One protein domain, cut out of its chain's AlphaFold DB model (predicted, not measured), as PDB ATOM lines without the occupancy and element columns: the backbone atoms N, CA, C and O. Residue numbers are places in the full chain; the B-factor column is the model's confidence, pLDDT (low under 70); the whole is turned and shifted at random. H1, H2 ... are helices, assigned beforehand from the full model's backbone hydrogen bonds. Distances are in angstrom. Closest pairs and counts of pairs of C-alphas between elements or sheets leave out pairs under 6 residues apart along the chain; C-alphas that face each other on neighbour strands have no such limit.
ATOM      1  N   ASP A   2      89.244 141.052 140.166       68.69
ATOM      2  CA  ASP A   2      89.936 140.578 141.361       68.69
ATOM      3  C   ASP A   2      90.560 139.210 141.092       68.69
ATOM      4  O   ASP A   2      90.014 138.419 140.320       68.69
ATOM      5  N   ILE A   3      91.679 138.916 141.752       67.62
ATOM      6  CA  ILE A   3      92.382 137.622 141.685       67.62
ATOM      7  C   ILE A   3      91.404 136.449 141.904       67.62
ATOM      8  O   ILE A   3      91.550 135.382 141.311       67.62
ATOM      9  N   GLN A   4      90.341 136.673 142.684       71.00
ATOM     10  CA  GLN A   4      89.265 135.706 142.887       71.00
ATOM     11  C   GLN A   4      88.483 135.366 141.610       71.00
ATOM     12  O   GLN A   4      88.177 134.198 141.392       71.00
ATOM     13  N   LYS A   5      88.196 136.335 140.732       76.38
ATOM     14  CA  LYS A   5      87.529 136.061 139.446       76.38
ATOM     15  C   LYS A   5      88.421 135.261 138.500       76.38
ATOM     16  O   LYS A   5      87.911 134.379 137.817       76.38
ATOM     17  N   LEU A   6      89.729 135.533 138.487       77.62
ATOM     18  CA  LEU A   6      90.680 134.751 137.693       77.62
ATOM     19  C   LEU A   6      90.710 133.297 138.172       77.62
ATOM     20  O   LEU A   6      90.618 132.382 137.362       77.62
ATOM     21  N   LYS A   7      90.752 133.080 139.490       78.19
ATOM     22  CA  LYS A   7      90.715 131.735 140.073       78.19
ATOM     23  C   LYS A   7      89.447 130.966 139.688       78.19
ATOM     24  O   LYS A   7      89.548 129.817 139.280       78.19
ATOM     25  N   ILE A   8      88.283 131.616 139.749       83.44
ATOM     26  CA  ILE A   8      87.002 131.011 139.347       83.44
ATOM     27  C   ILE A   8      87.008 130.642 137.856       83.44
ATOM     28  O   ILE A   8      86.586 129.548 137.493       83.44
ATOM     29  N   SER A   9      87.512 131.526 136.985       79.19
ATOM     30  CA  SER A   9      87.603 131.240 135.545       79.19
ATOM     31  C   SER A   9      88.510 130.040 135.265       79.19
ATOM     32  O   SER A   9      88.135 129.121 134.538       79.19
ATOM     33  N   LEU A  10      89.669 129.991 135.929       81.75
ATOM     34  CA  LEU A  10      90.610 128.878 135.817       81.75
ATOM     35  C   LEU A  10      90.014 127.557 136.329       81.75
ATOM     36  O   LEU A  10      90.197 126.520 135.693       81.75
ATOM     37  N   GLU A  86      95.303 153.308 141.604       70.88
ATOM     38  CA  GLU A  86      94.739 152.486 142.680       70.88
ATOM     39  C   GLU A  86      95.776 151.527 143.281       70.88
ATOM     40  O   GLU A  86      95.528 150.932 144.327       70.88
ATOM     41  N   ILE A  87      96.938 151.364 142.633       68.38
ATOM     42  CA  ILE A  87      97.970 150.423 143.068       68.38
ATOM     43  C   ILE A  87      99.382 151.013 142.973       68.38
ATOM     44  O   ILE A  87      99.701 151.734 142.030       68.38
ATOM     45  N   SER A  88     100.225 150.671 143.952       76.94
ATOM     46  CA  SER A  88     101.665 150.966 143.974       76.94
ATOM     47  C   SER A  88     102.446 150.031 143.039       76.94
ATOM     48  O   SER A  88     102.018 148.905 142.768       76.94
ATOM     49  N   GLU A  89     103.622 150.470 142.590       72.00
ATOM     50  CA  GLU A  89     104.532 149.718 141.712       72.00
ATOM     51  C   GLU A  89     104.927 148.349 142.310       72.00
ATOM     52  O   GLU A  89     104.966 147.338 141.604       72.00
ATOM     53  N   ASP A  90     105.088 148.283 143.636       78.69
ATOM     54  CA  ASP A  90     105.392 147.048 144.375       78.69
ATOM     55  C   ASP A  90     104.244 146.029 144.358       78.69
ATOM     56  O   ASP A  90     104.447 144.811 144.335       78.69
ATOM     57  N   GLU A  91     103.006 146.515 144.395       77.62
ATOM     58  CA  GLU A  91     101.815 145.668 144.435       77.62
ATOM     59  C   GLU A  91     101.534 145.069 143.049       77.62
ATOM     60  O   GLU A  91     101.173 143.898 142.931       77.62
ATOM     61  N   ARG A  92     101.816 145.822 141.978       77.06
ATOM     62  CA  ARG A  92     101.794 145.322 140.595       77.06
ATOM     63  C   ARG A  92     102.738 144.135 140.412       77.06
ATOM     64  O   ARG A  92     102.360 143.143 139.788       77.06
ATOM     65  N   PHE A  93     103.959 144.218 140.942       79.12
ATOM     66  CA  PHE A  93     104.940 143.141 140.792       79.12
ATOM     67  C   PHE A  93     104.518 141.868 141.538       79.12
ATOM     68  O   PHE A  93     104.670 140.762 141.011       79.12
ATOM     69  N   ARG A  94     103.924 142.011 142.731       82.56
ATOM     70  CA  ARG A  94     103.342 140.883 143.475       82.56
ATOM     71  C   ARG A  94     102.191 140.235 142.711       82.56
ATOM     72  O   ARG A  94     102.242 139.036 142.451       82.56
ATOM     73  N   GLN A  95     101.236 141.029 142.231       80.19
ATOM     74  CA  GLN A  95     100.089 140.518 141.473       80.19
ATOM     75  C   GLN A  95     100.507 139.799 140.185       80.19
ATOM     76  O   GLN A  95      99.962 138.742 139.875       80.19
ATOM     77  N   LYS A  96     101.509 140.309 139.456       80.06
ATOM     78  CA  LYS A  96     102.041 139.628 138.263       80.06
ATOM     79  C   LYS A  96     102.659 138.269 138.600       80.06
ATOM     80  O   LYS A  96     102.402 137.301 137.885       80.06
ATOM     81  N   ASN A  97     103.416 138.173 139.692       84.94
ATOM     82  CA  ASN A  97     103.988 136.901 140.140       84.94
ATOM     83  C   ASN A  97     102.918 135.901 140.590       84.94
ATOM     84  O   ASN A  97     103.016 134.718 140.272       84.94
ATOM     85  N   ASP A  98     101.896 136.360 141.307       84.06
ATOM     86  CA  ASP A  98     100.828 135.485 141.792       84.06
ATOM     87  C   ASP A  98      99.964 134.960 140.639       84.06
ATOM     88  O   ASP A  98      99.650 133.770 140.597       84.06
ATOM     89  N   ILE A  99      99.657 135.809 139.650       83.56
ATOM     90  CA  ILE A  99      98.987 135.394 138.409       83.56
ATOM     91  C   ILE A  99      99.822 134.337 137.682       83.56
ATOM     92  O   ILE A  99      99.277 133.320 137.257       83.56
ATOM     93  N   GLN A 100     101.136 134.545 137.564       83.56
ATOM     94  CA  GLN A 100     102.024 133.604 136.885       83.56
ATOM     95  C   GLN A 100     102.041 132.238 137.586       83.56
ATOM     96  O   GLN A 100     101.810 131.222 136.937       83.56
ATOM     97  N   LYS A 101     102.204 132.209 138.917       87.19
ATOM     98  CA  LYS A 101     102.184 130.963 139.704       87.19
ATOM     99  C   LYS A 101     100.869 130.198 139.558       87.19
ATOM    100  O   LYS A 101     100.894 128.982 139.392       87.19
ATOM    101  N   LEU A 102      99.735 130.900 139.609       83.44
ATOM    102  CA  LEU A 102      98.418 130.283 139.433       83.44
ATOM    103  C   LEU A 102      98.273 129.670 138.037       83.44
ATOM    104  O   LEU A 102      97.816 128.537 137.911       83.44
ATOM    105  N   VAL A 103      98.686 130.389 136.993       84.69
ATOM    106  CA  VAL A 103      98.635 129.888 135.612       84.69
ATOM    107  C   VAL A 103      99.533 128.661 135.434       84.69
ATOM    108  O   VAL A 103      99.107 127.685 134.817       84.69
ATOM    109  N   ASP A 104     100.738 128.670 136.003       86.81
ATOM    110  CA  ASP A 104     101.676 127.547 135.911       86.81
ATOM    111  C   ASP A 104     101.145 126.294 136.620       86.81
ATOM    112  O   ASP A 104     101.241 125.187 136.084       86.81
ATOM    113  N   GLU A 105     100.509 126.451 137.785       87.69
ATOM    114  CA  GLU A 105      99.864 125.341 138.492       87.69
ATOM    115  C   GLU A 105      98.724 124.723 137.665       87.69
ATOM    116  O   GLU A 105      98.583 123.498 137.596       87.69
ATOM    117  N   VAL A 106      97.911 125.557 137.013       85.25
ATOM    118  CA  VAL A 106      96.790 125.100 136.180       85.25
ATOM    119  C   VAL A 106      97.280 124.415 134.907       85.25
ATOM    120  O   VAL A 106      96.769 123.347 134.565       85.25
ATOM    121  N   ASN A 107      98.301 124.967 134.247       83.81
ATOM    122  CA  ASN A 107      98.920 124.342 133.078       83.81
ATOM    123  C   ASN A 107      99.448 122.948 133.415       83.81
ATOM    124  O   ASN A 107      99.148 121.996 132.697       83.81
ATOM    125  N   LYS A 108     100.136 122.801 134.553       87.88
ATOM    126  CA  LYS A 108     100.639 121.502 135.004       87.88
ATOM    127  C   LYS A 108      99.513 120.487 135.219       87.88
ATOM    128  O   LYS A 108      99.603 119.363 134.741       87.88
ATOM    129  N   LYS A 109      98.407 120.889 135.857       85.00
ATOM    130  CA  LYS A 109      97.235 120.010 136.056       85.00
ATOM    131  C   LYS A 109      96.599 119.555 134.739       85.00
ATOM    132  O   LYS A 109      96.109 118.426 134.659       85.00
ATOM    133  N   ILE A 110      96.576 120.423 133.727       82.88
ATOM    134  CA  ILE A 110      96.049 120.098 132.394       82.88
ATOM    135  C   ILE A 110      96.984 119.137 131.667       82.88
ATOM    136  O   ILE A 110      96.508 118.147 131.119       82.88
ATOM    137  N   GLU A 111      98.295 119.375 131.711       83.81
ATOM    138  CA  GLU A 111      99.298 118.486 131.114       83.81
ATOM    139  C   GLU A 111      99.296 117.100 131.762       83.81
ATOM    140  O   GLU A 111      99.249 116.101 131.048       83.81
ATOM    141  N   ASP A 112      99.244 117.026 133.094       85.44
ATOM    142  CA  ASP A 112      99.151 115.757 133.824       85.44
ATOM    143  C   ASP A 112      97.881 114.982 133.429       85.44
ATOM    144  O   ASP A 112      97.918 113.769 133.203       85.44
ATOM    145  N   SER A 113      96.752 115.688 133.295       79.56
ATOM    146  CA  SER A 113      95.473 115.092 132.889       79.56
ATOM    147  C   SER A 113      95.485 114.623 131.428       79.56
ATOM    148  O   SER A 113      94.972 113.546 131.127       79.56
ATOM    149  N   ALA A 114      96.091 115.396 130.523       77.12
ATOM    150  CA  ALA A 114      96.245 115.028 129.117       77.12
ATOM    151  C   ALA A 114      97.170 113.812 128.957       77.12
ATOM    152  O   ALA A 114      96.795 112.840 128.305       77.12
ATOM    153  N   ALA A 115      98.324 113.807 129.631       81.94
ATOM    154  CA  ALA A 115      99.292 112.713 129.579       81.94
ATOM    155  C   ALA A 115      98.737 111.404 130.167       81.94
ATOM    156  O   ALA A 115      99.009 110.319 129.645       81.94
ATOM    157  N   ALA A 116      97.942 111.480 131.239       82.00
ATOM    158  CA  ALA A 116      97.221 110.321 131.758       82.00
ATOM    159  C   ALA A 116      96.255 109.758 130.704       82.00
ATOM    160  O   ALA A 116      96.195 108.543 130.507       82.00
ATOM    161  N   LYS A 117      95.552 110.636 129.976       72.44
ATOM    162  CA  LYS A 117      94.584 110.215 128.963       72.44
ATOM    163  C   LYS A 117      95.225 109.635 127.709       72.44
ATOM    164  O   LYS A 117      94.729 108.640 127.185       72.44
ATOM    165  N   GLU A 118      96.343 110.194 127.257       71.19
ATOM    166  CA  GLU A 118      97.126 109.633 126.151       71.19
ATOM    167  C   GLU A 118      97.588 108.204 126.464       71.19
ATOM    168  O   GLU A 118      97.439 107.308 125.632       71.19
ATOM    169  N   LYS A 119      98.062 107.958 127.693       76.00
ATOM    170  CA  LYS A 119      98.460 106.615 128.146       76.00
ATOM    171  C   LYS A 119      97.290 105.633 128.169       76.00
ATOM    172  O   LYS A 119      97.466 104.491 127.747       76.00
ATOM    173  N   GLU A 120      96.107 106.056 128.617       71.12
ATOM    174  CA  GLU A 120      94.893 105.228 128.550       71.12
ATOM    175  C   GLU A 120      94.529 104.867 127.101       71.12
ATOM    176  O   GLU A 120      94.244 103.709 126.818       71.12
ATOM    177  N   ILE A 121      94.572 105.828 126.173       67.25
ATOM    178  CA  ILE A 121      94.209 105.606 124.762       67.25
ATOM    179  C   ILE A 121      95.209 104.672 124.057       67.25
ATOM    180  O   ILE A 121      94.818 103.932 123.156       67.25
ATOM    181  N   MET A 122      96.486 104.691 124.456       64.38
ATOM    182  CA  MET A 122      97.533 103.849 123.864       64.38
ATOM    183  C   MET A 122      97.628 102.441 124.461       64.38
ATOM    184  O   MET A 122      98.066 101.526 123.768       64.38
ATOM    185  N   THR A 123      97.251 102.259 125.730       57.81
ATOM    186  CA  THR A 123      97.369 100.958 126.418       57.81
ATOM    187  C   THR A 123      96.145 100.057 126.189       57.81
ATOM    188  O   THR A 123      96.246  98.846 126.379       57.81
ATOM    189  N   VAL A 124      95.003 100.626 125.774       52.88
ATOM    190  CA  VAL A 124      93.738  99.911 125.496       52.88
ATOM    191  C   VAL A 124      93.619  99.517 124.030       52.88
ATOM    192  O   VAL A 124      93.780 100.389 123.146       52.88
TER     193      VAL A 124
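AT A GLANCE: This is residues 2 to 10 and 86 to 124 of the 124 residues of the protein "Ribosome-recycling factor" of Candidatus Adlerbacteria bacterium GW2011_GWC1_50_9 (UniProt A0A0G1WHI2). One long helix, H2, makes nearly the whole length of a rod, and a short helix, H1, runs beside part of it, nearly side by side and the same way. Both ends of H2 stick out beyond H1, with residues 89 to 94 and 108 to 123 standing free. The printed part has 48 residues with two named helices, H1 then H2, and no named strand; the class is all helix. It is extended, with a radius of gyration of the C-alphas of 16.3 A and spans of 55 by 17 by 6 A.

HOW THE PARTS SIT: H2, residues 89 to 123, touches H1, residues 3 to 10, with residues 99 to 106 alone. They only just touch, with 3 pairs of C-alphas within 8 A. The closest C-alphas are those of Leu 10 and Val 106, 7.3 A apart. The helices run the same way at a shallow tilt of 17 degrees. In H1 and H2 every O i to N i+4 pair is within hydrogen-bond range.

IN THESE COORDINATES: H2 measures 51.6 A from C-alpha 89 at (104.532, 149.718, 141.712) to C-alpha 123 at (97.369, 100.958, 126.418). H1 measures 10.7 A and begins at C-alpha 3, at (92.382, 137.622, 141.685).

THE WHOLE: The C-alphas of Glu 86 and Val 124 are the two farthest apart, at 55.3 A. Residues 11 to 85 are not printed, and across this cut C-alphas 10 and 86 are 24.9 A apart. The link from H1 to H2 runs across the cut. The model's pLDDT is under 70 at residues 2 to 3, 87 and 121 to 124.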